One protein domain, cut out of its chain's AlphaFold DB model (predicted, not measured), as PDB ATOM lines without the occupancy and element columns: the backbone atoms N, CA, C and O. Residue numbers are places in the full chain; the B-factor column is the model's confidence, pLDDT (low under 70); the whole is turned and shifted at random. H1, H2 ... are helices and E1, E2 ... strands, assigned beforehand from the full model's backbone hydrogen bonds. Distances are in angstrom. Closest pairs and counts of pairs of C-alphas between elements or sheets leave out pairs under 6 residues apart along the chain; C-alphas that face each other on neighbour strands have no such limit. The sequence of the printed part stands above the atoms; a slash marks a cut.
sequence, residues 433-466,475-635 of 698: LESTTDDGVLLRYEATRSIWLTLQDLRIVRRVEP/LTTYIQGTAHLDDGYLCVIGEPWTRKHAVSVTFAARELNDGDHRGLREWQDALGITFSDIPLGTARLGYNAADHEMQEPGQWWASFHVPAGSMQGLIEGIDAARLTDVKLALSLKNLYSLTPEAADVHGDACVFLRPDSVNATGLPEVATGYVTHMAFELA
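AT A GLANCE: This is residues 433 to 466 and 475 to 635 of the 698 residues of an uncharacterized protein of Paraburkholderia sp. PGU19 (UniProt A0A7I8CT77). A closed barrel of seven strands, in ring order E3, E4, E7, E9, E8, E13 and E10, has helix H2 across one end and a smaller, curled sheet, E1 E2 E11 E12 E5 E6, towards the other; H1 lies outside the barrel. The printed part has 195 residues, with three named helices and 13 named strands in the order E1 to E7, H1, E8, E9, H2, E10, E11, H3, E12, E13. Both sheets are mixed, and the class is mixed, helices and strands. The whole is compact, with a radius of gyration of the C-alphas of 17.7 A and spans of 55 by 43 by 36 A.

HOW THE PARTS SIT: Begin at E1, residues 433 to 436, a hairpin with E2, residues 442 to 447; N 433 and O 445, 2.9 A apart, are within hydrogen-bond range, as are the N and O pairs below. E3, residues 451 to 466, bends by 89 degrees at residue 454 and is antiparallel to E4, residues 475 to 485 (N 454 and O 484, 3.0 A). E5, residues 489 to 492, and E6, residues 495 to 500, form a hairpin (N 490 and O 500, 2.8 A). E6 runs on at 65 degrees into E7, residues 502 to 509, antiparallel to E4 (N 483 and O 503, 2.9 A). Next comes H1, residues 514 to 527. E8, residues 537 to 544, and E9, residues 555 to 562, form a hairpin (N 538 and O 561, 3.0 A), and E9 is parallel to E7 (N 506 and O 558, 3.0 A). The barrel curls round H2, residues 564 to 575, which lies outside it over E3 at a height over the sheet of 6.4 A; their closest C-alphas are Arg 459 and Ile 574, 6.8 A. E10, residues 579 to 589, is antiparallel to E3 (N 453 and O 584, 2.9 A) and runs on at 88 degrees into E11, residues 591 to 594, antiparallel to E2 (N 446 and O 593, 2.9 A). H3, residues 596 to 599, is on the smaller sheet, only just over E2 with 3 C-alphas. E12, residues 606 to 609, is antiparallel to E11 (N 592 and O 608, 2.9 A) and parallel to E5 (N 609 and O 491, 2.9 A). E13, residues 623 to 634, is antiparallel to E8 (N 539 and O 625, 2.8 A) and E10 (N 585 and O 629, 2.9 A). H1 runs across the strands, at 67 degrees to E10 on the local plane. Every O i to N i+4 pair is within range in H2, 9 of 10 in H1; H3 is too short for one.

IN THESE COORDINATES: Find C-alpha 433 at (-13.288, 7.315, 34.564), where E1 begins. E3 measures 33.6 A from first to last C-alpha, E4 31.1 A, E10 29.4 A and H1 20.1 A. E13 runs 30.3 A to C-alpha 634 at (-4.444, 45.488, 48.889).

THE WHOLE: The C-alphas farthest apart, of Gly 440 and Ala 576, are 55.4 A apart. Residues 467 to 474 are cut out, with 9.1 A between C-alphas 466 and 475. The link E12 to E13, residues 610 to 622, is long. The mean pLDDT of the printed part is 72.6; 66 residues are under 70, among them 545 to 553, 595 to 606 and 611 to 620.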
ATOM      1  N   LEU A 433     -13.768   7.690  35.893       74.88
ATOM      2  CA  LEU A 433     -13.288   7.315  34.564       74.88
ATOM      3  C   LEU A 433     -12.118   6.341  34.711       74.88
ATOM      4  O   LEU A 433     -11.268   6.506  35.585       74.88
ATOM      5  N   GLU A 434     -12.052   5.355  33.829       76.56
ATOM      6  CA  GLU A 434     -10.879   4.501  33.650       76.56
ATOM      7  C   GLU A 434     -10.291   4.771  32.262       76.56
ATOM      8  O   GLU A 434     -11.048   4.904  31.300       76.56
ATOM      9  N   SER A 435      -8.965   4.858  32.143       71.62
ATOM     10  CA  SER A 435      -8.283   4.946  30.850       71.62
ATOM     11  C   SER A 435      -7.216   3.870  30.715       71.62
ATOM     12  O   SER A 435      -6.336   3.783  31.574       71.62
ATOM     13  N   THR A 436      -7.249   3.107  29.627       68.06
ATOM     14  CA  THR A 436      -6.209   2.118  29.306       68.06
ATOM     15  C   THR A 436      -5.297   2.657  28.209       68.06
ATOM     16  O   THR A 436      -5.798   3.054  27.154       68.06
ATOM     17  N   THR A 437      -3.984   2.673  28.448       63.62
ATOM     18  CA  THR A 437      -2.961   3.009  27.438       63.62
ATOM     19  C   THR A 437      -2.597   1.795  26.572       63.62
ATOM     20  O   THR A 437      -2.903   0.658  26.936       63.62
ATOM     21  N   ASP A 438      -1.904   2.014  25.448       55.59
ATOM     22  CA  ASP A 438      -1.402   0.934  24.573       55.59
ATOM     23  C   ASP A 438      -0.500  -0.085  25.316       55.59
ATOM     24  O   ASP A 438      -0.498  -1.266  24.973       55.59
ATOM     25  N   ASP A 439       0.192   0.333  26.386       57.44
ATOM     26  CA  ASP A 439       1.011  -0.534  27.256       57.44
ATOM     27  C   ASP A 439       0.186  -1.414  28.224       57.44
ATOM     28  O   ASP A 439       0.739  -2.155  29.039       57.44
ATOM     29  N   GLY A 440      -1.148  -1.325  28.183       58.25
ATOM     30  CA  GLY A 440      -2.056  -2.076  29.055       58.25
ATOM     31  C   GLY A 440      -2.177  -1.525  30.482       58.25
ATOM     32  O   GLY A 440      -2.787  -2.175  31.334       58.25
ATOM     33  N   VAL A 441      -1.629  -0.338  30.761       65.62
ATOM     34  CA  VAL A 441      -1.728   0.309  32.077       65.62
ATOM     35  C   VAL A 441      -3.124   0.909  32.249       65.62
ATOM     36  O   VAL A 441      -3.555   1.748  31.458       65.62
ATOM     37  N   LEU A 442      -3.826   0.484  33.303       70.62
ATOM     38  CA  LEU A 442      -5.136   1.004  33.689       70.62
ATOM     39  C   LEU A 442      -4.968   2.177  34.666       70.62
ATOM     40  O   LEU A 442      -4.585   1.979  35.818       70.62
ATOM     41  N   LEU A 443      -5.299   3.387  34.222       73.19
ATOM     42  CA  LEU A 443      -5.348   4.586  35.060       73.19
ATOM     43  C   LEU A 443      -6.790   4.881  35.484       73.19
ATOM     44  O   LEU A 443      -7.720   4.735  34.691       73.19
ATOM     45  N   ARG A 444      -6.978   5.318  36.733       76.75
ATOM     46  CA  ARG A 444      -8.285   5.683  37.300       76.75
ATOM     47  C   ARG A 444      -8.322   7.157  37.669       76.75
ATOM     48  O   ARG A 444      -7.388   7.663  38.289       76.75
ATOM     49  N   TYR A 445      -9.426   7.811  37.324       77.19
ATOM     50  CA  TYR A 445      -9.653   9.234  37.542       77.19
ATOM     51  C   TYR A 445     -10.970   9.438  38.294       77.19
ATOM     52  O   TYR A 445     -12.044   9.116  37.782       77.19
ATOM     53  N   GLU A 446     -10.891   9.994  39.497       78.69
ATOM     54  CA  GLU A 446     -12.044  10.357  40.325       78.69
ATOM     55  C   GLU A 446     -12.382  11.840  40.155       78.69
ATOM     56  O   GLU A 446     -11.488  12.663  39.981       78.69
ATOM     57  N   ALA A 447     -13.665  12.203  40.209       72.75
ATOM     58  CA  ALA A 447     -14.093  13.592  40.047       72.75
ATOM     59  C   ALA A 447     -13.534  14.518  41.155       72.75
ATOM     60  O   ALA A 447     -13.897  14.400  42.331       72.75
ATOM     61  N   THR A 448     -12.691  15.481  40.771       72.31
ATOM     62  CA  THR A 448     -12.123  16.498  41.665       72.31
ATOM     63  C   THR A 448     -13.160  17.578  41.940       72.31
ATOM     64  O   THR A 448     -13.714  18.169  41.019       72.31
ATOM     65  N   ARG A 449     -13.421  17.863  43.218       67.31
ATOM     66  CA  ARG A 449     -14.537  18.737  43.624       67.31
ATOM     67  C   ARG A 449     -14.170  20.219  43.706       67.31
ATOM     68  O   ARG A 449     -15.051  21.066  43.578       67.31
ATOM     69  N   SER A 450     -12.899  20.548  43.917       74.94
ATOM     70  CA  SER A 450     -12.437  21.932  44.067       74.94
ATOM     71  C   SER A 450     -10.978  22.096  43.663       74.94
ATOM     72  O   SER A 450     -10.176  21.206  43.940       74.94
ATOM     73  N   ILE A 451     -10.638  23.245  43.082       81.88
ATOM     74  CA  ILE A 451      -9.259  23.667  42.799       81.88
ATOM     75  C   ILE A 451      -9.031  25.102  43.274       81.88
ATOM     76  O   ILE A 451      -9.966  25.905  43.298       81.88
ATOM     77  N   TRP A 452      -7.785  25.408  43.626       82.25
ATOM     78  CA  TRP A 452      -7.328  26.754  43.957       82.25
ATOM     79  C   TRP A 452      -6.484  27.316  42.817       82.25
ATOM     80  O   TRP A 452      -5.714  26.585  42.191       82.25
ATOM     81  N   LEU A 453      -6.675  28.603  42.538       85.12
ATOM     82  CA  LEU A 453      -5.923  29.362  41.549       85.12
ATOM     83  C   LEU A 453      -5.353  30.630  42.183       85.12
ATOM     84  O   LEU A 453      -6.123  31.421  42.736       85.12
ATOM     85  N   THR A 454      -4.057  30.874  42.000       85.88
ATOM     86  CA  THR A 454      -3.416  32.173  42.263       85.88
ATOM     87  C   THR A 454      -3.297  32.959  40.959       85.88
ATOM     88  O   THR A 454      -2.879  32.418  39.936       85.88
ATOM     89  N   LEU A 455      -3.690  34.234  40.968       85.38
ATOM     90  CA  LEU A 455      -3.834  35.064  39.772       85.38
ATOM     91  C   LEU A 455      -2.744  36.127  39.666       85.38
ATOM     92  O   LEU A 455      -2.362  36.752  40.652       85.38
ATOM     93  N   GLN A 456      -2.270  36.339  38.441       83.19
ATOM     94  CA  GLN A 456      -1.163  37.224  38.094       83.19
ATOM     95  C   GLN A 456      -1.487  38.004  36.806       83.19
ATOM     96  O   GLN A 456      -2.474  37.728  36.114       83.19
ATOM     97  N   ASP A 457      -0.688  39.034  36.513       80.75
ATOM     98  CA  ASP A 457      -0.777  39.862  35.297       80.75
ATOM     99  C   ASP A 457      -2.184  40.419  34.982       80.75
ATOM    100  O   ASP A 457      -2.576  40.566  33.818       80.75
ATOM    101  N   LEU A 458      -2.968  40.720  36.026       82.38
ATOM    102  CA  LEU A 458      -4.339  41.205  35.889       82.38
ATOM    103  C   LEU A 458      -4.369  42.608  35.266       82.38
ATOM    104  O   LEU A 458      -3.895  43.583  35.844       82.38
ATOM    105  N   ARG A 459      -4.989  42.714  34.089       86.25
ATOM    106  CA  ARG A 459      -5.149  43.946  33.310       86.25
ATOM    107  C   ARG A 459      -6.606  44.178  32.933       86.25
ATOM    108  O   ARG A 459      -7.322  43.247  32.561       86.25
ATOM    109  N   ILE A 460      -7.038  45.434  32.960       83.12
ATOM    110  CA  ILE A 460      -8.386  45.825  32.540       83.12
ATOM    111  C   ILE A 460      -8.421  45.938  31.012       83.12
ATOM    112  O   ILE A 460      -7.608  46.631  30.405       83.12
ATOM    113  N   VAL A 461      -9.380  45.266  30.376       78.69
ATOM    114  CA  VAL A 461      -9.582  45.268  28.923       78.69
ATOM    115  C   VAL A 461     -11.025  45.654  28.635       78.69
ATOM    116  O   VAL A 461     -11.955  44.946  29.012       78.69
ATOM    117  N   ARG A 462     -11.237  46.773  27.939       77.25
ATOM    118  CA  ARG A 462     -12.574  47.214  27.520       77.25
ATOM    119  C   ARG A 462     -12.789  46.819  26.063       77.25
ATOM    120  O   ARG A 462     -12.028  47.242  25.196       77.25
ATOM    121  N   ARG A 463     -13.798  45.990  25.789       68.00
ATOM    122  CA  ARG A 463     -14.130  45.510  24.440       68.00
ATOM    123  C   ARG A 463     -15.544  45.942  24.085       68.00
ATOM    124  O   ARG A 463     -16.453  45.870  24.903       68.00
ATOM    125  N   VAL A 464     -15.720  46.393  22.849       59.72
ATOM    126  CA  VAL A 464     -17.043  46.685  22.302       59.72
ATOM    127  C   VAL A 464     -17.690  45.374  21.874       59.72
ATOM    128  O   VAL A 464     -17.194  44.723  20.954       59.72
ATOM    129  N   GLU A 465     -18.786  44.992  22.522       56.72
ATOM    130  CA  GLU A 465     -19.603  43.860  22.088       56.72
ATOM    131  C   GLU A 465     -20.729  44.331  21.152       56.72
ATOM    132  O   GLU A 465     -21.422  45.316  21.444       56.72
ATOM    133  N   PRO A 466     -20.944  43.644  20.014       48.47
ATOM    134  CA  PRO A 466     -22.121  43.854  19.187       48.47
ATOM    135  C   PRO A 466     -23.326  43.165  19.839       48.47
ATOM    136  O   PRO A 466     -23.479  41.946  19.763       48.47
ATOM    137  N   LEU A 475     -19.874  48.909  25.530       61.56
ATOM    138  CA  LEU A 475     -18.488  48.769  25.970       61.56
ATOM    139  C   LEU A 475     -18.447  47.910  27.239       61.56
ATOM    140  O   LEU A 475     -18.581  48.426  28.349       61.56
ATOM    141  N   THR A 476     -18.257  46.605  27.075       69.50
ATOM    142  CA  THR A 476     -18.132  45.669  28.194       69.50
ATOM    143  C   THR A 476     -16.700  45.720  28.743       69.50
ATOM    144  O   THR A 476     -15.717  45.701  27.994       69.50
ATOM    145  N   THR A 477     -16.564  45.829  30.068       74.81
ATOM    146  CA  THR A 477     -15.260  45.812  30.751       74.81
ATOM    147  C   THR A 477     -14.966  44.410  31.265       74.81
ATOM    148  O   THR A 477     -15.767  43.834  31.999       74.81
ATOM    149  N   TYR A 478     -13.791  43.903  30.909       80.50
ATOM    150  CA  TYR A 478     -13.246  42.633  31.363       80.50
ATOM    151  C   TYR A 478     -11.959  42.881  32.138       80.50
ATOM    152  O   TYR A 478     -11.292  43.901  31.947       80.50
ATOM    153  N   ILE A 479     -11.564  41.911  32.950       82.75
ATOM    154  CA  ILE A 479     -10.182  41.782  33.409       82.75
ATOM    155  C   ILE A 479      -9.627  40.525  32.764       82.75
ATOM    156  O   ILE A 479     -10.290  39.492  32.754       82.75
ATOM    157  N   GLN A 480      -8.429  40.618  32.205       88.19
ATOM    158  CA  GLN A 480      -7.679  39.478  31.692       88.19
ATOM    159  C   GLN A 480      -6.410  39.295  32.509       88.19
ATOM    160  O   GLN A 480      -5.891  40.270  33.037       88.19
ATOM    161  N   GLY A 481      -5.877  38.082  32.551       86.50
ATOM    162  CA  GLY A 481      -4.563  37.823  33.132       86.50
ATOM    163  C   GLY A 481      -4.169  36.362  33.001       86.50
ATOM    164  O   GLY A 481      -4.699  35.627  32.158       86.50
ATOM    165  N   THR A 482      -3.266  35.940  33.870       86.19
ATOM    166  CA  THR A 482      -2.819  34.558  34.035       86.19
ATOM    167  C   THR A 482      -3.284  34.037  35.394       86.19
ATOM    168  O   THR A 482      -3.483  34.796  36.341       86.19
ATOM    169  N   ALA A 483      -3.509  32.732  35.499       83.69
ATOM    170  CA  ALA A 483      -3.681  32.075  36.786       83.69
ATOM    171  C   ALA A 483      -2.901  30.770  36.817       83.69
ATOM    172  O   ALA A 483      -2.795  30.084  35.801       83.69
ATOM    173  N   HIS A 484      -2.363  30.443  37.980       84.75
ATOM    174  CA  HIS A 484      -1.562  29.257  38.232       84.75
ATOM    175  C   HIS A 484      -2.310  28.323  39.183       84.75
ATOM    176  O   HIS A 484      -3.024  28.799  40.064       84.75
ATOM    177  N   LEU A 485      -2.165  27.007  38.999       79.50
ATOM    178  CA  LEU A 485      -2.546  26.046  40.038       79.50
ATOM    179  C   LEU A 485      -1.513  26.110  41.165       79.50
ATOM    180  O   LEU A 485      -0.320  26.001  40.893       79.50
ATOM    181  N   ASP A 486      -1.987  26.244  42.403       65.69
ATOM    182  CA  ASP A 486      -1.125  26.257  43.593       65.69
ATOM    183  C   ASP A 486      -0.458  24.884  43.797       65.69
ATOM    184  O   ASP A 486       0.751  24.796  43.991       65.69
ATOM    185  N   ASP A 487      -1.245  23.810  43.664       63.09
ATOM    186  CA  ASP A 487      -0.798  22.419  43.748       63.09
ATOM    187  C   ASP A 487      -1.001  21.716  42.392       63.09
ATOM    188  O   ASP A 487      -2.066  21.151  42.116       63.09
ATOM    189  N   GLY A 488       0.030  21.727  41.537       71.81
ATOM    190  CA  GLY A 488       0.113  20.832  40.378       71.81
ATOM    191  C   GLY A 488      -0.175  21.433  38.999       71.81
ATOM    192  O   GLY A 488       0.176  22.578  38.715       71.81
ATOM    193  N   TYR A 489      -0.741  20.625  38.091       78.50
ATOM    194  CA  TYR A 489      -0.932  20.979  36.675       78.50
ATOM    195  C   TYR A 489      -2.265  20.513  36.075       78.50
ATOM    196  O   TYR A 489      -2.882  19.551  36.536       78.50
ATOM    197  N   LEU A 490      -2.674  21.194  34.999       83.56
ATOM    198  CA  LEU A 490      -3.802  20.847  34.134       83.56
ATOM    199  C   LEU A 490      -3.342  19.975  32.962       83.56
ATOM    200  O   LEU A 490      -2.322  20.268  32.334       83.56
ATOM    201  N   CYS A 491      -4.114  18.940  32.638       82.12
ATOM    202  CA  CYS A 491      -3.898  18.052  31.493       82.12
ATOM    203  C   CYS A 491      -5.245  17.586  30.908       82.12
ATOM    204  O   CYS A 491      -6.222  17.440  31.635       82.12
ATOM    205  N   VAL A 492      -5.332  17.305  29.611       79.50
ATOM    206  CA  VAL A 492      -6.455  16.538  29.038       79.50
ATOM    207  C   VAL A 492      -6.141  15.043  29.195       79.50
ATOM    208  O   VAL A 492      -4.990  14.637  29.016       79.50
ATOM    209  N   ILE A 493      -7.124  14.213  29.573       74.50
ATOM    210  CA  ILE A 493      -6.901  12.762  29.748       74.50
ATOM    211  C   ILE A 493      -6.414  12.160  28.425       74.50
ATOM    212  O   ILE A 493      -7.095  12.248  27.408       74.50
ATOM    213  N   GLY A 494      -5.239  11.529  28.462       67.44
ATOM    214  CA  GLY A 494      -4.605  10.890  27.308       67.44
ATOM    215  C   GLY A 494      -3.758  11.804  26.417       67.44
ATOM    216  O   GLY A 494      -3.072  11.292  25.539       67.44
ATOM    217  N   GLU A 495      -3.718  13.116  26.667       70.94
ATOM    218  CA  GLU A 495      -2.913  14.071  25.891       70.94
ATOM    219  C   GLU A 495      -1.824  14.746  26.757       70.94
ATOM    220  O   GLU A 495      -1.955  15.919  27.122       70.94
ATOM    221  N   PRO A 496      -0.721  14.053  27.108       66.69
ATOM    222  CA  PRO A 496       0.288  14.571  28.043       66.69
ATOM    223  C   PRO A 496       0.986  15.860  27.567       66.69
ATOM    224  O   PRO A 496       1.460  16.644  28.389       66.69
ATOM    225  N   TRP A 497       1.003  16.134  26.257       66.25
ATOM    226  CA  TRP A 497       1.514  17.388  25.683       66.25
ATOM    227  C   TRP A 497       0.684  18.628  26.060       66.25
ATOM    228  O   TRP A 497       1.161  19.750  25.905       66.25
ATOM    229  N   THR A 498      -0.539  18.451  26.573       72.88
ATOM    230  CA  THR A 498      -1.392  19.555  27.049       72.88
ATOM    231  C   THR A 498      -1.019  20.054  28.450       72.88
ATOM    232  O   THR A 498      -1.598  21.046  28.896       72.88
ATOM    233  N   ARG A 499      -0.049  19.417  29.138       79.06
ATOM    234  CA  ARG A 499       0.390  19.763  30.505       79.06
ATOM    235  C   ARG A 499       0.743  21.250  30.640       79.06
ATOM    236  O   ARG A 499       1.713  21.729  30.048       79.06
ATOM    237  N   LYS A 500      -0.006  21.976  31.479       81.12
ATOM    238  CA  LYS A 500       0.268  23.377  31.847       81.12
ATOM    239  C   LYS A 500      -0.011  23.644  33.324       81.12
ATOM    240  O   LYS A 500      -1.022  23.209  33.860       81.12
ATOM    241  N   HIS A 501       0.864  24.429  33.947       78.31
ATOM    242  CA  HIS A 501       0.657  24.982  35.292       78.31
ATOM    243  C   HIS A 501      -0.094  26.327  35.269       78.31
ATOM    244  O   HIS A 501      -0.625  26.739  36.292       78.31
ATOM    245  N   ALA A 502      -0.147  26.995  34.107       82.50
ATOM    246  CA  ALA A 502      -0.754  28.311  33.920       82.50
ATOM    247  C   ALA A 502      -1.910  28.275  32.906       82.50
ATOM    248  O   ALA A 502      -1.801  27.647  31.849       82.50
ATOM    249  N   VAL A 503      -2.987  28.999  33.208       86.62
ATOM    250  CA  VAL A 503      -4.201  29.166  32.396       86.62
ATOM    251  C   VAL A 503      -4.459  30.653  32.131       86.62
ATOM    252  O   VAL A 503      -4.235  31.497  32.997       86.62
ATOM    253  N   SER A 504      -4.925  31.006  30.930       88.44
ATOM    254  CA  SER A 504      -5.338  32.384  30.628       88.44
ATOM    255  C   SER A 504      -6.730  32.657  31.189       88.44
ATOM    256  O   SER A 504      -7.668  31.922  30.888       88.44
ATOM    257  N   VAL A 505      -6.892  33.715  31.982       90.44
ATOM    258  CA  VAL A 505      -8.155  34.002  32.677       90.44
ATOM    259  C   VAL A 505      -8.861  35.240  32.140       90.44
ATOM    260  O   VAL A 505      -8.227  36.180  31.660       90.44
ATOM    261  N   THR A 506     -10.193  35.246  32.200       89.06
ATOM    262  CA  THR A 506     -11.027  36.411  31.870       89.06
ATOM    263  C   THR A 506     -12.194  36.548  32.845       89.06
ATOM    264  O   THR A 506     -12.953  35.603  33.039       89.06
ATOM    265  N   PHE A 507     -12.368  37.741  33.409       87.19
ATOM    266  CA  PHE A 507     -13.496  38.126  34.258       87.19
ATOM    267  C   PHE A 507     -14.463  39.025  33.501       87.19
ATOM    268  O   PHE A 507     -14.027  39.903  32.757       87.19
ATOM    269  N   ALA A 508     -15.756  38.865  33.763       84.81
ATOM    270  CA  ALA A 508     -16.797  39.806  33.369       84.81
ATOM    271  C   ALA A 508     -17.797  40.007  34.517       84.81
ATOM    272  O   ALA A 508     -18.124  39.057  35.233       84.81
ATOM    273  N   ALA A 509     -18.326  41.224  34.659       83.69
ATOM    274  CA  ALA A 509     -19.396  41.508  35.612       83.69
ATOM    275  C   ALA A 509     -20.714  40.853  35.159       83.69
ATOM    276  O   ALA A 509     -21.207  41.142  34.069       83.69
ATOM    277  N   ARG A 510     -21.294  39.984  35.993       84.25
ATOM    278  CA  ARG A 510     -22.638  39.415  35.804       84.25
ATOM    279  C   ARG A 510     -23.179  38.937  37.150       84.25
ATOM    280  O   ARG A 510     -22.566  38.084  37.785       84.25
ATOM    281  N   GLU A 511     -24.346  39.437  37.538       79.44
ATOM    282  CA  GLU A 511     -25.076  38.920  38.699       79.44
ATOM    283  C   GLU A 511     -25.619  37.507  38.429       79.44
ATOM    284  O   GLU A 511     -25.993  37.173  37.297       79.44
ATOM    285  N   LEU A 512     -25.680  36.674  39.471       77.00
ATOM    286  CA  LEU A 512     -26.301  35.351  39.397       77.00
ATOM    287  C   LEU A 512     -27.819  35.483  39.207       77.00
ATOM    288  O   LEU A 512     -28.456  36.351  39.799       77.00
ATOM    289  N   ASN A 513     -28.404  34.612  38.381       77.19
ATOM    290  CA  ASN A 513     -29.847  34.577  38.141       77.19
ATOM    291  C   ASN A 513     -30.513  33.311  38.716       77.19
ATOM    292  O   ASN A 513     -29.851  32.356  39.121       77.19
ATOM    293  N   ASP A 514     -31.850  33.269  38.708       72.56
ATOM    294  CA  ASP A 514     -32.633  32.121  39.199       72.56
ATOM    295  C   ASP A 514     -32.284  30.785  38.519       72.56
ATOM    296  O   ASP A 514     -32.470  29.720  39.108       72.56
ATOM    297  N   GLY A 515     -31.799  30.824  37.274       75.25
ATOM    298  CA  GLY A 515     -31.282  29.663  36.556       75.25
ATOM    299  C   GLY A 515     -29.958  29.179  37.140       75.25
ATOM    300  O   GLY A 515     -29.846  28.001  37.471       75.25
ATOM    301  N   ASP A 516     -29.001  30.088  37.361       76.94
ATOM    302  CA  ASP A 516     -27.730  29.783  38.030       76.94
ATOM    303  C   ASP A 516     -27.976  29.202  39.441       76.94
ATOM    304  O   ASP A 516     -27.353  28.209  39.818       76.94
ATOM    305  N   HIS A 517     -28.943  29.751  40.192       70.31
ATOM    306  CA  HIS A 517     -29.350  29.257  41.517       70.31
ATOM    307  C   HIS A 517     -30.122  27.924  41.500       70.31
ATOM    308  O   HIS A 517     -30.214  27.261  42.537       70.31
ATOM    309  N   ARG A 518     -30.739  27.524  40.380       73.81
ATOM    310  CA  ARG A 518     -31.305  26.170  40.221       73.81
ATOM    311  C   ARG A 518     -30.212  25.167  39.868       73.81
ATOM    312  O   ARG A 518     -30.083  24.177  40.579       73.81
ATOM    313  N   GLY A 519     -29.365  25.493  38.891       73.62
ATOM    314  CA  GLY A 519     -28.209  24.670  38.520       73.62
ATOM    315  C   GLY A 519     -27.265  24.405  39.696       73.62
ATOM    316  O   GLY A 519     -26.760  23.297  39.832       73.62
ATOM    317  N   LEU A 520     -27.110  25.372  40.609       70.25
ATOM    318  CA  LEU A 520     -26.331  25.203  41.837       70.25
ATOM    319  C   LEU A 520     -26.904  24.095  42.729       70.25
ATOM    320  O   LEU A 520     -26.149  23.269  43.230       70.25
ATOM    321  N   ARG A 521     -28.229  24.076  42.919       70.00
ATOM    322  CA  ARG A 521     -28.921  23.082  43.755       70.00
ATOM    323  C   ARG A 521     -28.871  21.699  43.118       70.00
ATOM    324  O   ARG A 521     -28.431  20.763  43.767       70.00
ATOM    325  N   GLU A 522     -29.189  21.603  41.828       74.12
ATOM    326  CA  GLU A 522     -29.064  20.356  41.057       74.12
ATOM    327  C   GLU A 522     -27.638  19.777  41.124       74.12
ATOM    328  O   GLU A 522     -27.450  18.566  41.210       74.12
ATOM    329  N   TRP A 523     -26.619  20.641  41.122       70.12
ATOM    330  CA  TRP A 523     -25.211  20.260  41.210       70.12
ATOM    331  C   TRP A 523     -24.779  19.874  42.644       70.12
ATOM    332  O   TRP A 523     -24.026  18.914  42.811       70.12
ATOM    333  N   GLN A 524     -25.294  20.556  43.677       68.75
ATOM    334  CA  GLN A 524     -25.122  20.189  45.095       68.75
ATOM    335  C   GLN A 524     -25.726  18.807  45.384       68.75
ATOM    336  O   GLN A 524     -25.055  17.950  45.966       68.75
ATOM    337  N   ASP A 525     -26.950  18.570  44.901       70.62
ATOM    338  CA  ASP A 525     -27.655  17.290  44.997       70.62
ATOM    339  C   ASP A 525     -26.881  16.177  44.266       70.62
ATOM    340  O   ASP A 525     -26.687  15.090  44.810       70.62
ATOM    341  N   ALA A 526     -26.365  16.457  43.061       66.44
ATOM    342  CA  ALA A 526     -25.617  15.489  42.253       66.44
ATOM    343  C   ALA A 526     -24.241  15.095  42.826       66.44
ATOM    344  O   ALA A 526     -23.733  14.026  42.493       66.44
ATOM    345  N   LEU A 527     -23.616  15.941  43.653       61.12
ATOM    346  CA  LEU A 527     -22.315  15.662  44.282       61.12
ATOM    347  C   LEU A 527     -22.412  15.310  45.776       61.12
ATOM    348  O   LEU A 527     -21.396  14.958  46.387       61.12
ATOM    349  N   GLY A 528     -23.609  15.399  46.365       61.81
ATOM    350  CA  GLY A 528     -23.842  15.159  47.789       61.81
ATOM    351  C   GLY A 528     -23.078  16.134  48.690       61.81
ATOM    352  O   GLY A 528     -22.579  15.730  49.739       61.81
ATOM    353  N   ILE A 529     -22.925  17.391  48.260       59.19
ATOM    354  CA  ILE A 529     -22.187  18.429  48.990       59.19
ATOM    355  C   ILE A 529     -23.054  19.658  49.230       59.19
ATOM    356  O   ILE A 529     -23.719  20.164  48.331       59.19
ATOM    357  N   THR A 530     -22.986  20.184  50.447       56.41
ATOM    358  CA  THR A 530     -23.515  21.499  50.796       56.41
ATOM    359  C   THR A 530     -22.370  22.505  50.804       56.41
ATOM    360  O   THR A 530     -21.341  22.291  51.444       56.41
ATOM    361  N   PHE A 531     -22.537  23.621  50.093       57.59
ATOM    362  CA  PHE A 531     -21.637  24.759  50.269       57.59
ATOM    363  C   PHE A 531     -21.993  25.472  51.577       57.59
ATOM    364  O   PHE A 531     -23.172  25.690  51.851       57.59
ATOM    365  N   SER A 532     -20.980  25.834  52.369       48.47
ATOM    366  CA  SER A 532     -21.157  26.713  53.537       48.47
ATOM    367  C   SER A 532     -21.560  28.129  53.114       48.47
ATOM    368  O   SER A 532     -22.329  28.792  53.808       48.47
ATOM    369  N   ASP A 533     -21.063  28.564  51.955       53.91
ATOM    370  CA  ASP A 533     -21.130  29.946  51.496       53.91
ATOM    371  C   ASP A 533     -21.975  30.068  50.220       53.91
ATOM    372  O   ASP A 533     -22.102  29.129  49.426       53.91
ATOM    373  N   ILE A 534     -22.551  31.252  50.005       64.50
ATOM    374  CA  ILE A 534     -23.231  31.598  48.751       64.50
ATOM    375  C   ILE A 534     -22.149  31.728  47.664       64.50
ATOM    376  O   ILE A 534     -21.192  32.474  47.884       64.50
ATOM    377  N   PRO A 535     -22.261  31.050  46.503       71.00
ATOM    378  CA  PRO A 535     -21.262  31.180  45.450       71.00
ATOM    379  C   PRO A 535     -21.195  32.627  44.970       71.00
ATOM    380  O   PRO A 535     -22.220  33.271  44.749       71.00
ATOM    381  N   LEU A 536     -19.977  33.119  44.771       76.94
ATOM    382  CA  LEU A 536     -19.742  34.481  44.307       76.94
ATOM    383  C   LEU A 536     -20.111  34.634  42.830       76.94
ATOM    384  O   LEU A 536     -20.545  35.698  42.413       76.94
ATOM    385  N   GLY A 537     -19.944  33.585  42.026       85.06
ATOM    386  CA  GLY A 537     -20.065  33.691  40.577       85.06
ATOM    387  C   GLY A 537     -20.058  32.350  39.854       85.06
ATOM    388  O   GLY A 537     -19.937  31.299  40.485       85.06
ATOM    389  N   THR A 538     -20.154  32.374  38.522       84.69
ATOM    390  CA  THR A 538     -19.977  31.169  37.690       84.69
ATOM    391  C   THR A 538     -18.572  31.090  37.102       84.69
ATOM    392  O   THR A 538     -17.935  32.104  36.816       84.69
ATOM    393  N   ALA A 539     -18.082  29.865  36.930       87.31
ATOM    394  CA  ALA A 539     -16.744  29.551  36.453       87.31
ATOM    395  C   ALA A 539     -16.798  28.523  35.317       87.31
ATOM    396  O   ALA A 539     -17.603  27.587  35.337       87.31
ATOM    397  N   ARG A 540     -15.916  28.681  34.329       87.31
ATOM    398  CA  ARG A 540     -15.679  27.697  33.265       87.31
ATOM    399  C   ARG A 540     -14.179  27.558  33.035       87.31
ATOM    400  O   ARG A 540     -13.479  28.564  33.099       87.31
ATOM    401  N   LEU A 541     -13.715  26.350  32.744       86.62
ATOM    402  CA  LEU A 541     -12.323  26.012  32.448       86.62
ATOM    403  C   LEU A 541     -12.303  25.067  31.243       86.62
ATOM    404  O   LEU A 541     -13.008  24.060  31.235       86.62
ATOM    405  N   GLY A 542     -11.509  25.381  30.225       85.88
ATOM    406  CA  GLY A 542     -11.436  24.595  29.000       85.88
ATOM    407  C   GLY A 542     -10.068  24.663  28.335       85.88
ATOM    408  O   GLY A 542      -9.197  25.444  28.720       85.88
ATOM    409  N   TYR A 543      -9.901  23.831  27.312       82.00
ATOM    410  CA  TYR A 543      -8.718  23.796  26.465       82.00
ATOM    411  C   TYR A 543      -9.151  23.888  25.004       82.00
ATOM    412  O   TYR A 543      -9.953  23.078  24.536       82.00
ATOM    413  N   ASN A 544      -8.619  24.876  24.289       79.00
ATOM    414  CA  ASN A 544      -8.749  24.955  22.841       79.00
ATOM    415  C   ASN A 544      -7.596  24.166  22.218       79.00
ATOM    416  O   ASN A 544      -6.436  24.404  22.558       79.00
ATOM    417  N   ALA A 545      -7.907  23.237  21.314       68.06
ATOM    418  CA  ALA A 545      -6.891  22.526  20.542       68.06
ATOM    419  C   ALA A 545      -6.117  23.497  19.630       68.06
ATOM    420  O   ALA A 545      -6.636  24.545  19.252       68.06
ATOM    421  N   ALA A 546      -4.877  23.146  19.280       68.00
ATOM    422  CA  ALA A 546      -4.040  23.978  18.421       68.00
ATOM    423  C   ALA A 546      -4.584  24.010  16.982       68.00
ATOM    424  O   ALA A 546      -4.551  22.990  16.287       68.00
ATOM    425  N   ASP A 547      -5.028  25.175  16.518       64.94
ATOM    426  CA  ASP A 547      -5.458  25.370  15.136       64.94
ATOM    427  C   ASP A 547      -4.229  25.628  14.252       64.94
ATOM    428  O   ASP A 547      -3.598  26.688  14.284       64.94
ATOM    429  N   HIS A 548      -3.875  24.615  13.464       58.56
ATOM    430  CA  HIS A 548      -2.712  24.648  12.583       58.56
ATOM    431  C   HIS A 548      -2.964  25.457  11.296       58.56
ATOM    432  O   HIS A 548      -1.996  25.871  10.655       58.56
ATOM    433  N   GLU A 549      -4.224  25.712  10.925       53.59
ATOM    434  CA  GLU A 549      -4.584  26.571   9.789       53.59
ATOM    435  C   GLU A 549      -4.540  28.052  10.195       53.59
ATOM    436  O   GLU A 549      -4.002  28.882   9.458       53.59
ATOM    437  N   MET A 550      -5.023  28.374  11.400       48.53
ATOM    438  CA  MET A 550      -5.045  29.734  11.960       48.53
ATOM    439  C   MET A 550      -3.755  30.128  12.707       48.53
ATOM    440  O   MET A 550      -3.591  31.289  13.077       48.53
ATOM    441  N   GLN A 551      -2.817  29.190  12.890       51.50
ATOM    442  CA  GLN A 551      -1.575  29.349  13.670       51.50
ATOM    443  C   GLN A 551      -1.799  29.672  15.160       51.50
ATOM    444  O   GLN A 551      -0.922  30.242  15.814       51.50
ATOM    445  N   GLU A 552      -2.946  29.279  15.718       55.06
ATOM    446  CA  GLU A 552      -3.248  29.467  17.137       55.06
ATOM    447  C   GLU A 552      -2.751  28.255  17.950       55.06
ATOM    448  O   GLU A 552      -3.202  27.127  17.724       55.06
ATOM    449  N   PRO A 553      -1.801  28.430  18.891       69.31
ATOM    450  CA  PRO A 553      -1.329  27.331  19.725       69.31
ATOM    451  C   PRO A 553      -2.425  26.881  20.696       69.31
ATOM    452  O   PRO A 553      -3.230  27.684  21.160       69.31
ATOM    453  N   GLY A 554      -2.409  25.597  21.059       72.50
ATOM    454  CA  GLY A 554      -3.379  25.039  21.999       72.50
ATOM    455  C   GLY A 554      -3.318  25.753  23.351       72.50
ATOM    456  O   GLY A 554      -2.248  25.855  23.960       72.50
ATOM    457  N   GLN A 555      -4.458  26.273  23.808       83.00
ATOM    458  CA  GLN A 555      -4.524  27.222  24.918       83.00
ATOM    459  C   GLN A 555      -5.560  26.800  25.960       83.00
ATOM    460  O   GLN A 555      -6.748  26.651  25.668       83.00
ATOM    461  N   TRP A 556      -5.103  26.679  27.207       85.94
ATOM    462  CA  TRP A 556      -5.980  26.612  28.372       85.94
ATOM    463  C   TRP A 556      -6.562  27.990  28.667       85.94
ATOM    464  O   TRP A 556      -5.824  28.976  28.778       85.94
ATOM    465  N   TRP A 557      -7.873  28.041  28.869       89.00
ATOM    466  CA  TRP A 557      -8.593  29.252  29.241       89.00
ATOM    467  C   TRP A 557      -9.558  28.993  30.398       89.00
ATOM    468  O   TRP A 557     -10.157  27.922  30.499       89.00
ATOM    469  N   ALA A 558      -9.755  29.999  31.249       88.50
ATOM    470  CA  ALA A 558     -10.834  30.020  32.226       88.50
ATOM    471  C   ALA A 558     -11.606  31.344  32.167       88.50
ATOM    472  O   ALA A 558     -11.028  32.418  31.994       88.50
ATOM    473  N   SER A 559     -12.928  31.268  32.304       90.00
ATOM    474  CA  SER A 559     -13.817  32.432  32.296       90.00
ATOM    475  C   SER A 559     -14.634  32.495  33.579       90.00
ATOM    476  O   SER A 559     -15.296  31.513  33.933       90.00
ATOM    477  N   PHE A 560     -14.648  33.659  34.216       90.00
ATOM    478  CA  PHE A 560     -15.336  33.911  35.473       90.00
ATOM    479  C   PHE A 560     -16.362  35.029  35.311       90.00
ATOM    480  O   PHE A 560     -16.068  36.105  34.790       90.00
ATOM    481  N   HIS A 561     -17.569  34.778  35.795       87.31
ATOM    482  CA  HIS A 561     -18.624  35.772  35.900       87.31
ATOM    483  C   HIS A 561     -18.840  36.079  37.373       87.31
ATOM    484  O   HIS A 561     -19.321  35.211  38.098       87.31
ATOM    485  N   VAL A 562     -18.454  37.280  37.801       86.00
ATOM    486  CA  VAL A 562     -18.486  37.720  39.205       86.00
ATOM    487  C   VAL A 562     -19.398  38.946  39.369       86.00
ATOM    488  O   VAL A 562     -19.674  39.622  38.373       86.00
ATOM    489  N   PRO A 563     -19.868  39.267  40.589       80.50
ATOM    490  CA  PRO A 563     -20.792  40.372  40.821       80.50
ATOM    491  C   PRO A 563     -20.113  41.709  40.537       80.50
ATOM    492  O   PRO A 563     -18.886  41.836  40.642       80.50
ATOM    493  N   ALA A 564     -20.902  42.738  40.230       78.69
ATOM    494  CA  ALA A 564     -20.367  44.053  39.869       78.69
ATOM    495  C   ALA A 564     -19.461  44.647  40.968       78.69
ATOM    496  O   ALA A 564     -18.441  45.257  40.655       78.69
ATOM    497  N   GLY A 565     -19.776  44.404  42.247       75.25
ATOM    498  CA  GLY A 565     -18.955  44.844  43.382       75.25
ATOM    499  C   GLY A 565     -17.569  44.187  43.435       75.25
ATOM    500  O   GLY A 565     -16.569  44.883  43.591       75.25
ATOM    501  N   SER A 566     -17.479  42.867  43.239       78.56
ATOM    502  CA  SER A 566     -16.191  42.151  43.185       78.56
ATOM    503  C   SER A 566     -15.367  42.568  41.967       78.56
ATOM    504  O   SER A 566     -14.155  42.746  42.068       78.56
ATOM    505  N   MET A 567     -16.034  42.784  40.828       82.12
ATOM    506  CA  MET A 567     -15.400  43.306  39.620       82.12
ATOM    507  C   MET A 567     -14.816  44.708  39.851       82.12
ATOM    508  O   MET A 567     -13.692  44.981  39.438       82.12
ATOM    509  N   GLN A 568     -15.552  45.588  40.535       80.31
ATOM    510  CA  GLN A 568     -15.083  46.936  40.840       80.31
ATOM    511  C   GLN A 568     -13.932  46.937  41.860       80.31
ATOM    512  O   GLN A 568     -12.962  47.658  41.653       80.31
ATOM    513  N   GLY A 569     -13.971  46.080  42.886       74.25
ATOM    514  CA  GLY A 569     -12.857  45.921  43.830       74.25
ATOM    515  C   GLY A 569     -11.552  45.477  43.154       74.25
ATOM    516  O   GLY A 569     -10.486  46.002  43.472       74.25
ATOM    517  N   LEU A 570     -11.631  44.580  42.160       77.50
ATOM    518  CA  LEU A 570     -10.480  44.257  41.314       77.50
ATOM    519  C   LEU A 570     -10.033  45.451  40.461       77.50
ATOM    520  O   LEU A 570      -8.840  45.726  40.406       77.50
ATOM    521  N   ILE A 571     -10.957  46.160  39.801       78.88
ATOM    522  CA  ILE A 571     -10.632  47.338  38.974       78.88
ATOM    523  C   ILE A 571      -9.882  48.390  39.808       78.88
ATOM    524  O   ILE A 571      -8.794  48.802  39.423       78.88
ATOM    525  N   GLU A 572     -10.396  48.747  40.987       78.19
ATOM    526  CA  GLU A 572      -9.772  49.707  41.914       78.19
ATOM    527  C   GLU A 572      -8.440  49.213  42.509       78.19
ATOM    528  O   GLU A 572      -7.606  50.013  42.950       78.19
ATOM    529  N   GLY A 573      -8.234  47.895  42.544       69.50
ATOM    530  CA  GLY A 573      -6.975  47.266  42.921       69.50
ATOM    531  C   GLY A 573      -5.919  47.313  41.811       69.50
ATOM    532  O   GLY A 573      -4.757  47.605  42.103       69.50
ATOM    533  N   ILE A 574      -6.322  47.073  40.556       77.19
ATOM    534  CA  ILE A 574      -5.466  47.140  39.358       77.19
ATOM    535  C   ILE A 574      -5.095  48.595  39.050       77.19
ATOM    536  O   ILE A 574      -3.911  48.906  38.964       77.19
ATOM    537  N   ASP A 575      -6.081  49.495  38.944       77.44
ATOM    538  CA  ASP A 575      -5.871  50.912  38.597       77.44
ATOM    539  C   ASP A 575      -4.980  51.633  39.623       77.44
ATOM    540  O   ASP A 575      -4.231  52.545  39.278       77.44
ATOM    541  N   ALA A 576      -5.026  51.212  40.890       71.56
ATOM    542  CA  ALA A 576      -4.169  51.747  41.944       71.56
ATOM    543  C   ALA A 576      -2.817  51.019  42.093       71.56
ATOM    544  O   ALA A 576      -2.048  51.392  42.977       71.56
ATOM    545  N   ALA A 577      -2.547  49.975  41.297       66.62
ATOM    546  CA  ALA A 577      -1.383  49.089  41.421       66.62
ATOM    547  C   ALA A 577      -1.171  48.541  42.854       66.62
ATOM    548  O   ALA A 577      -0.056  48.505  43.368       66.62
ATOM    549  N   ARG A 578      -2.265  48.149  43.530       69.38
ATOM    550  CA  ARG A 578      -2.256  47.714  44.943       69.38
ATOM    551  C   ARG A 578      -2.502  46.225  45.166       69.38
ATOM    552  O   ARG A 578      -2.329  45.792  46.301       69.38
ATOM    553  N   LEU A 579      -2.935  45.471  44.154       72.25
ATOM    554  CA  LEU A 579      -3.168  44.028  44.291       72.25
ATOM    555  C   LEU A 579      -1.836  43.297  44.458       72.25
ATOM    556  O   LEU A 579      -1.030  43.275  43.532       72.25
ATOM    557  N   THR A 580      -1.614  42.712  45.634       61.28
ATOM    558  CA  THR A 580      -0.383  41.966  45.951       61.28
ATOM    559  C   THR A 580      -0.538  40.463  45.748       61.28
ATOM    560  O   THR A 580       0.406  39.808  45.320       61.28
ATOM    561  N   ASP A 581      -1.726  39.930  46.025       72.00
ATOM    562  CA  ASP A 581      -2.095  38.529  45.833       72.00
ATOM    563  C   ASP A 581      -3.599  38.460  45.532       72.00
ATOM    564  O   ASP A 581      -4.379  39.252  46.074       72.00
ATOM    565  N   VAL A 582      -4.009  37.555  44.639       82.00
ATOM    566  CA  VAL A 582      -5.416  37.318  44.284       82.00
ATOM    567  C   VAL A 582      -5.624  35.815  44.145       82.00
ATOM    568  O   VAL A 582      -5.036  35.191  43.264       82.00
ATOM    569  N   LYS A 583      -6.490  35.238  44.980       83.94
ATOM    570  CA  LYS A 583      -6.768  33.798  45.028       83.94
ATOM    571  C   LYS A 583      -8.237  33.486  44.806       83.94
ATOM    572  O   LYS A 583      -9.125  34.163  45.328       83.94
ATOM    573  N   LEU A 584      -8.484  32.422  44.048       85.00
ATOM    574  CA  LEU A 584      -9.812  31.898  43.748       85.00
ATOM    575  C   LEU A 584      -9.923  30.430  44.133       85.00
ATOM    576  O   LEU A 584      -9.118  29.611  43.695       85.00
ATOM    577  N   ALA A 585     -10.988  30.090  44.858       80.69
ATOM    578  CA  ALA A 585     -11.467  28.719  44.950       80.69
ATOM    579  C   ALA A 585     -12.558  28.504  43.899       80.69
ATOM    580  O   ALA A 585     -13.556  29.234  43.845       80.69
ATOM    581  N   LEU A 586     -12.369  27.485  43.065       84.50
ATOM    582  CA  LEU A 586     -13.338  27.052  42.068       84.50
ATOM    583  C   LEU A 586     -13.881  25.684  42.441       84.50
ATOM    584  O   LEU A 586     -13.151  24.823  42.932       84.50
ATOM    585  N   SER A 587     -15.146  25.450  42.114       80.56
ATOM    586  CA  SER A 587     -15.770  24.140  42.226       80.56
ATOM    587  C   SER A 587     -16.446  23.807  40.900       80.56
ATOM    588  O   SER A 587     -17.346  24.522  40.457       80.56
ATOM    589  N   LEU A 588     -15.926  22.788  40.211       81.19
ATOM    590  CA  LEU A 588     -16.178  22.527  38.793       81.19
ATOM    591  C   LEU A 588     -16.653  21.088  38.567       81.19
ATOM    592  O   LEU A 588     -16.127  20.142  39.145       81.19
ATOM    593  N   LYS A 589     -17.621  20.922  37.668       77.44
ATOM    594  CA  LYS A 589     -17.991  19.645  37.055       77.44
ATOM    595  C   LYS A 589     -16.994  19.293  35.939       77.44
ATOM    596  O   LYS A 589     -16.407  20.194  35.346       77.44
ATOM    597  N   ASN A 590     -16.881  18.004  35.606       77.12
ATOM    598  CA  ASN A 590     -16.047  17.446  34.523       77.12
ATOM    599  C   ASN A 590     -14.529  17.614  34.730       77.12
ATOM    600  O   ASN A 590     -13.748  17.531  33.782       77.12
ATOM    601  N   LEU A 591     -14.128  17.811  35.986       81.00
ATOM    602  CA  LEU A 591     -12.750  17.885  36.445       81.00
ATOM    603  C   LEU A 591     -12.409  16.601  37.214       81.00
ATOM    604  O   LEU A 591     -13.221  16.148  38.022       81.00
ATOM    605  N   TYR A 592     -11.240  16.011  36.977       79.44
ATOM    606  CA  TYR A 592     -10.863  14.720  37.564       79.44
ATOM    607  C   TYR A 592      -9.420  14.697  38.080       79.44
ATOM    608  O   TYR A 592      -8.567  15.418  37.581       79.44
ATOM    609  N   SER A 593      -9.121  13.827  39.039       80.12
ATOM    610  CA  SER A 593      -7.791  13.622  39.620       80.12
ATOM    611  C   SER A 593      -7.452  12.140  39.622       80.12
ATOM    612  O   SER A 593      -8.337  11.304  39.812       80.12
ATOM    613  N   LEU A 594      -6.176  11.811  39.423       74.88
ATOM    614  CA  LEU A 594      -5.707  10.426  39.470       74.88
ATOM    615  C   LEU A 594      -5.928   9.828  40.869       74.88
ATOM    616  O   LEU A 594      -5.715  10.514  41.871       74.88
ATOM    617  N   THR A 595      -6.324   8.557  40.958       66.19
ATOM    618  CA  THR A 595      -6.421   7.885  42.265       66.19
ATOM    619  C   THR A 595      -5.037   7.748  42.919       66.19
ATOM    620  O   THR A 595      -4.040   7.570  42.210       66.19
ATOM    621  N   PRO A 596      -4.932   7.775  44.265       54.34
ATOM    622  CA  PRO A 596      -3.639   7.729  44.958       54.34
ATOM    623  C   PRO A 596      -2.758   6.527  44.590       54.34
ATOM    624  O   PRO A 596      -1.545   6.671  44.500       54.34
ATOM    625  N   GLU A 597      -3.361   5.368  44.307       51.00
ATOM    626  CA  GLU A 597      -2.658   4.142  43.889       51.00
ATOM    627  C   GLU A 597      -1.925   4.278  42.539       51.00
ATOM    628  O   GLU A 597      -0.992   3.526  42.273       51.00
ATOM    629  N   ALA A 598      -2.328   5.233  41.693       49.50
ATOM    630  CA  ALA A 598      -1.668   5.554  40.427       49.50
ATOM    631  C   ALA A 598      -0.829   6.850  40.500       49.50
ATOM    632  O   ALA A 598       0.074   7.048  39.685       49.50
ATOM    633  N   ALA A 599      -1.101   7.728  41.474       48.56
ATOM    634  CA  ALA A 599      -0.419   9.014  41.641       48.56
ATOM    635  C   ALA A 599       1.068   8.875  42.029       48.56
ATOM    636  O   ALA A 599       1.887   9.669  41.563       48.56
ATOM    637  N   ASP A 600       1.431   7.824  42.779       43.25
ATOM    638  CA  ASP A 600       2.821   7.496  43.162       43.25
ATOM    639  C   ASP A 600       3.772   7.313  41.957       43.25
ATOM    640  O   ASP A 600       4.990   7.359  42.116       43.25
ATOM    641  N   VAL A 601       3.242   7.120  40.741       48.16
ATOM    642  CA  VAL A 601       4.036   6.942  39.510       48.16
ATOM    643  C   VAL A 601       4.339   8.271  38.801       48.16
ATOM    644  O   VAL A 601       5.306   8.344  38.048       48.16
ATOM    645  N   HIS A 602       3.519   9.313  38.997       48.56
ATOM    646  CA  HIS A 602       3.545  10.532  38.166       48.56
ATOM    647  C   HIS A 602       3.954  11.821  38.894       48.56
ATOM    648  O   HIS A 602       4.170  12.828  38.224       48.56
ATOM    649  N   GLY A 603       4.122  11.779  40.220       50.72
ATOM    650  CA  GLY A 603       4.923  12.766  40.952       50.72
ATOM    651  C   GLY A 603       4.466  14.220  40.822       50.72
ATOM    652  O   GLY A 603       5.292  15.065  40.513       50.72
ATOM    653  N   ASP A 604       3.171  14.478  41.016       49.44
ATOM    654  CA  ASP A 604       2.556  15.771  41.368       49.44
ATOM    655  C   ASP A 604       1.036  15.555  41.516       49.44
ATOM    656  O   ASP A 604       0.479  14.591  40.977       49.44
ATOM    657  N   ALA A 605       0.326  16.460  42.198       57.12
ATOM    658  CA  ALA A 605      -1.132  16.501  42.092       57.12
ATOM    659  C   ALA A 605      -1.516  16.876  40.647       57.12
ATOM    660  O   ALA A 605      -1.078  17.900  40.131       57.12
ATOM    661  N   CYS A 606      -2.314  16.059  39.959       69.88
ATOM    662  CA  CYS A 606      -2.706  16.344  38.577       69.88
ATOM    663  C   CYS A 606      -4.222  16.440  38.431       69.88
ATOM    664  O   CYS A 606      -4.965  15.563  38.881       69.88
ATOM    665  N   VAL A 607      -4.648  17.503  37.751       76.50
ATOM    666  CA  VAL A 607      -6.038  17.835  37.469       76.50
ATOM    667  C   VAL A 607      -6.294  17.650  35.975       76.50
ATOM    668  O   VAL A 607      -5.603  18.202  35.120       76.50
ATOM    669  N   PHE A 608      -7.305  16.854  35.658       77.12
ATOM    670  CA  PHE A 608      -7.582  16.354  34.325       77.12
ATOM    671  C   PHE A 608      -8.932  16.829  33.790       77.12
ATOM    672  O   PHE A 608      -9.952  16.751  34.480       77.12
ATOM    673  N   LEU A 609      -8.943  17.254  32.527       79.94
ATOM    674  CA  LEU A 609     -10.151  17.539  31.757       79.94
ATOM    675  C   LEU A 609     -10.526  16.325  30.899       79.94
ATOM    676  O   LEU A 609      -9.666  15.700  30.270       79.94
ATOM    677  N   ARG A 610     -11.817  15.996  30.861       73.06
ATOM    678  CA  ARG A 610     -12.339  14.875  30.075       73.06
ATOM    679  C   ARG A 610     -12.330  15.213  28.570       73.06
ATOM    680  O   ARG A 610     -12.955  16.201  28.184       73.06
ATOM    681  N   PRO A 611     -11.667  14.424  27.702       67.31
ATOM    682  CA  PRO A 611     -11.825  14.553  26.255       67.31
ATOM    683  C   PRO A 611     -13.238  14.125  25.847       67.31
ATOM    684  O   PRO A 611     -13.852  13.281  26.507       67.31
ATOM    685  N   ASP A 612     -13.758  14.717  24.772       62.28
ATOM    686  CA  ASP A 612     -15.151  14.512  24.371       62.28
ATOM    687  C   ASP A 612     -15.455  13.040  24.053       62.28
ATOM    688  O   ASP A 612     -14.647  12.306  23.475       62.28
ATOM    689  N   SER A 613     -16.641  12.594  24.460       52.84
ATOM    690  CA  SER A 613     -17.087  11.224  24.241       52.84
ATOM    691  C   SER A 613     -17.927  11.133  22.974       52.84
ATOM    692  O   SER A 613     -18.998  11.726  22.919       52.84
ATOM    693  N   VAL A 614     -17.479  10.270  22.054       43.16
ATOM    694  CA  VAL A 614     -17.949  10.053  20.667       43.16
ATOM    695  C   VAL A 614     -17.154  10.874  19.640       43.16
ATOM    696  O   VAL A 614     -17.466  12.017  19.337       43.16
ATOM    697  N   ASN A 615     -16.182  10.187  19.027       35.50
ATOM    698  CA  ASN A 615     -15.250  10.639  17.983       35.50
ATOM    699  C   ASN A 615     -14.170  11.633  18.451       35.50
ATOM    700  O   ASN A 615     -14.451  12.742  18.892       35.50
ATOM    701  N   ALA A 616     -12.903  11.246  18.261       43.94
ATOM    702  CA  ALA A 616     -11.705  12.006  18.633       43.94
ATOM    703  C   ALA A 616     -11.432  13.215  17.704       43.94
ATOM    704  O   ALA A 616     -10.324  13.403  17.208       43.94
ATOM    705  N   THR A 617     -12.467  14.004  17.427       38.22
ATOM    706  CA  THR A 617     -12.451  15.249  16.640       38.22
ATOM    707  C   THR A 617     -13.157  16.404  17.361       38.22
ATOM    708  O   THR A 617     -13.174  17.511  16.833       38.22
ATOM    709  N   GLY A 618     -13.749  16.162  18.537       50.09
ATOM    710  CA  GLY A 618     -14.352  17.192  19.388       50.09
ATOM    711  C   GLY A 618     -13.328  17.945  20.247       50.09
ATOM    712  O   GLY A 618     -12.267  17.418  20.580       50.09
ATOM    713  N   LEU A 619     -13.667  19.181  20.626       57.62
ATOM    714  CA  LEU A 619     -12.982  19.914  21.698       57.62
ATOM    715  C   LEU A 619     -13.284  19.237  23.049       57.62
ATOM    716  O   LEU A 619     -14.411  18.780  23.231       57.62
ATOM    717  N   PRO A 620     -12.342  19.185  24.011       66.94
ATOM    718  CA  PRO A 620     -12.577  18.527  25.297       66.94
ATOM    719  C   PRO A 620     -13.733  19.168  26.082       66.94
ATOM    720  O   PRO A 620     -14.006  20.366  25.959       66.94
ATOM    721  N   GLU A 621     -14.412  18.368  26.908       74.12
ATOM    722  CA  GLU A 621     -15.632  18.776  27.607       74.12
ATOM    723  C   GLU A 621     -15.311  19.884  28.624       74.12
ATOM    724  O   GLU A 621     -14.678  19.635  29.648       74.12
ATOM    725  N   VAL A 622     -15.750  21.118  28.348       82.06
ATOM    726  CA  VAL A 622     -15.477  22.291  29.198       82.06
ATOM    727  C   VAL A 622     -15.971  22.037  30.626       82.06
ATOM    728  O   VAL A 622     -17.158  21.792  30.859       82.06
ATOM    729  N   ALA A 623     -15.067  22.153  31.596       83.38
ATOM    730  CA  ALA A 623     -15.397  22.080  33.008       83.38
ATOM    731  C   ALA A 623     -16.185  23.333  33.412       83.38
ATOM    732  O   ALA A 623     -15.834  24.456  33.044       83.38
ATOM    733  N   THR A 624     -17.284  23.155  34.141       82.00
ATOM    734  CA  THR A 624     -18.241  24.233  34.448       82.00
ATOM    735  C   THR A 624     -18.730  24.147  35.885       82.00
ATOM    736  O   THR A 624     -18.901  23.057  36.425       82.00
ATOM    737  N   GLY A 625     -18.939  25.294  36.523       82.75
ATOM    738  CA  GLY A 625     -19.377  25.358  37.911       82.75
ATOM    739  C   GLY A 625     -19.317  26.774  38.463       82.75
ATOM    740  O   GLY A 625     -19.736  27.723  37.793       82.75
ATOM    741  N   TYR A 626     -18.802  26.919  39.681       82.75
ATOM    742  CA  TYR A 626     -18.960  28.130  40.484       82.75
ATOM    743  C   TYR A 626     -17.646  28.604  41.107       82.75
ATOM    744  O   TYR A 626     -16.776  27.806  41.460       82.75
ATOM    745  N   VAL A 627     -17.530  29.924  41.263       83.06
ATOM    746  CA  VAL A 627     -16.530  30.560  42.126       83.06
ATOM    747  C   VAL A 627     -17.068  30.497  43.551       83.06
ATOM    748  O   VAL A 627     -18.085  31.124  43.854       83.06
ATOM    749  N   THR A 628     -16.418  29.721  44.415       79.00
ATOM    750  CA  THR A 628     -16.854  29.524  45.807       79.00
ATOM    751  C   THR A 628     -16.181  30.496  46.764       79.00
ATOM    752  O   THR A 628     -16.800  30.910  47.736       79.00
ATOM    753  N   HIS A 629     -14.943  30.902  46.477       78.38
ATOM    754  CA  HIS A 629     -14.215  31.871  47.287       78.38
ATOM    755  C   HIS A 629     -13.342  32.769  46.415       78.38
ATOM    756  O   HIS A 629     -12.802  32.326  45.402       78.38
ATOM    757  N   MET A 630     -13.191  34.024  46.832       81.25
ATOM    758  CA  MET A 630     -12.309  34.998  46.205       81.25
ATOM    759  C   MET A 630     -11.698  35.880  47.285       81.25
ATOM    760  O   MET A 630     -12.424  36.562  48.005       81.25
ATOM    761  N   ALA A 631     -10.375  35.875  47.373       76.81
ATOM    762  CA  ALA A 631      -9.612  36.715  48.283       76.81
ATOM    763  C   ALA A 631      -8.608  37.542  47.478       76.81
ATOM    764  O   ALA A 631      -8.045  37.055  46.498       76.81
ATOM    765  N   PHE A 632      -8.392  38.789  47.879       74.25
ATOM    766  CA  PHE A 632      -7.322  39.615  47.337       74.25
ATOM    767  C   PHE A 632      -6.796  40.575  48.396       74.25
ATOM    768  O   PHE A 632      -7.568  41.142  49.173       74.25
ATOM    769  N   GLU A 633      -5.481  40.760  48.415       67.50
ATOM    770  CA  GLU A 633      -4.821  41.699  49.315       67.50
ATOM    771  C   GLU A 633      -4.520  43.023  48.605       67.50
ATOM    772  O   GLU A 633      -4.141  43.063  47.433       67.50
ATOM    773  N   LEU A 634      -4.716  44.124  49.335       61.91
ATOM    774  CA  LEU A 634      -4.444  45.488  48.889       61.91
ATOM    775  C   LEU A 634      -3.323  46.078  49.746       61.91
ATOM    776  O   LEU A 634      -3.452  46.147  50.971       61.91
ATOM    777  N   ALA A 635      -2.256  46.565  49.110       55.19
ATOM    778  CA  ALA A 635      -1.149  47.219  49.800       55.19
ATOM    779  C   ALA A 635      -1.637  48.389  50.687       55.19
ATOM    780  O   ALA A 635      -2.293  49.330  50.224       55.19
TER     781      ALA A 635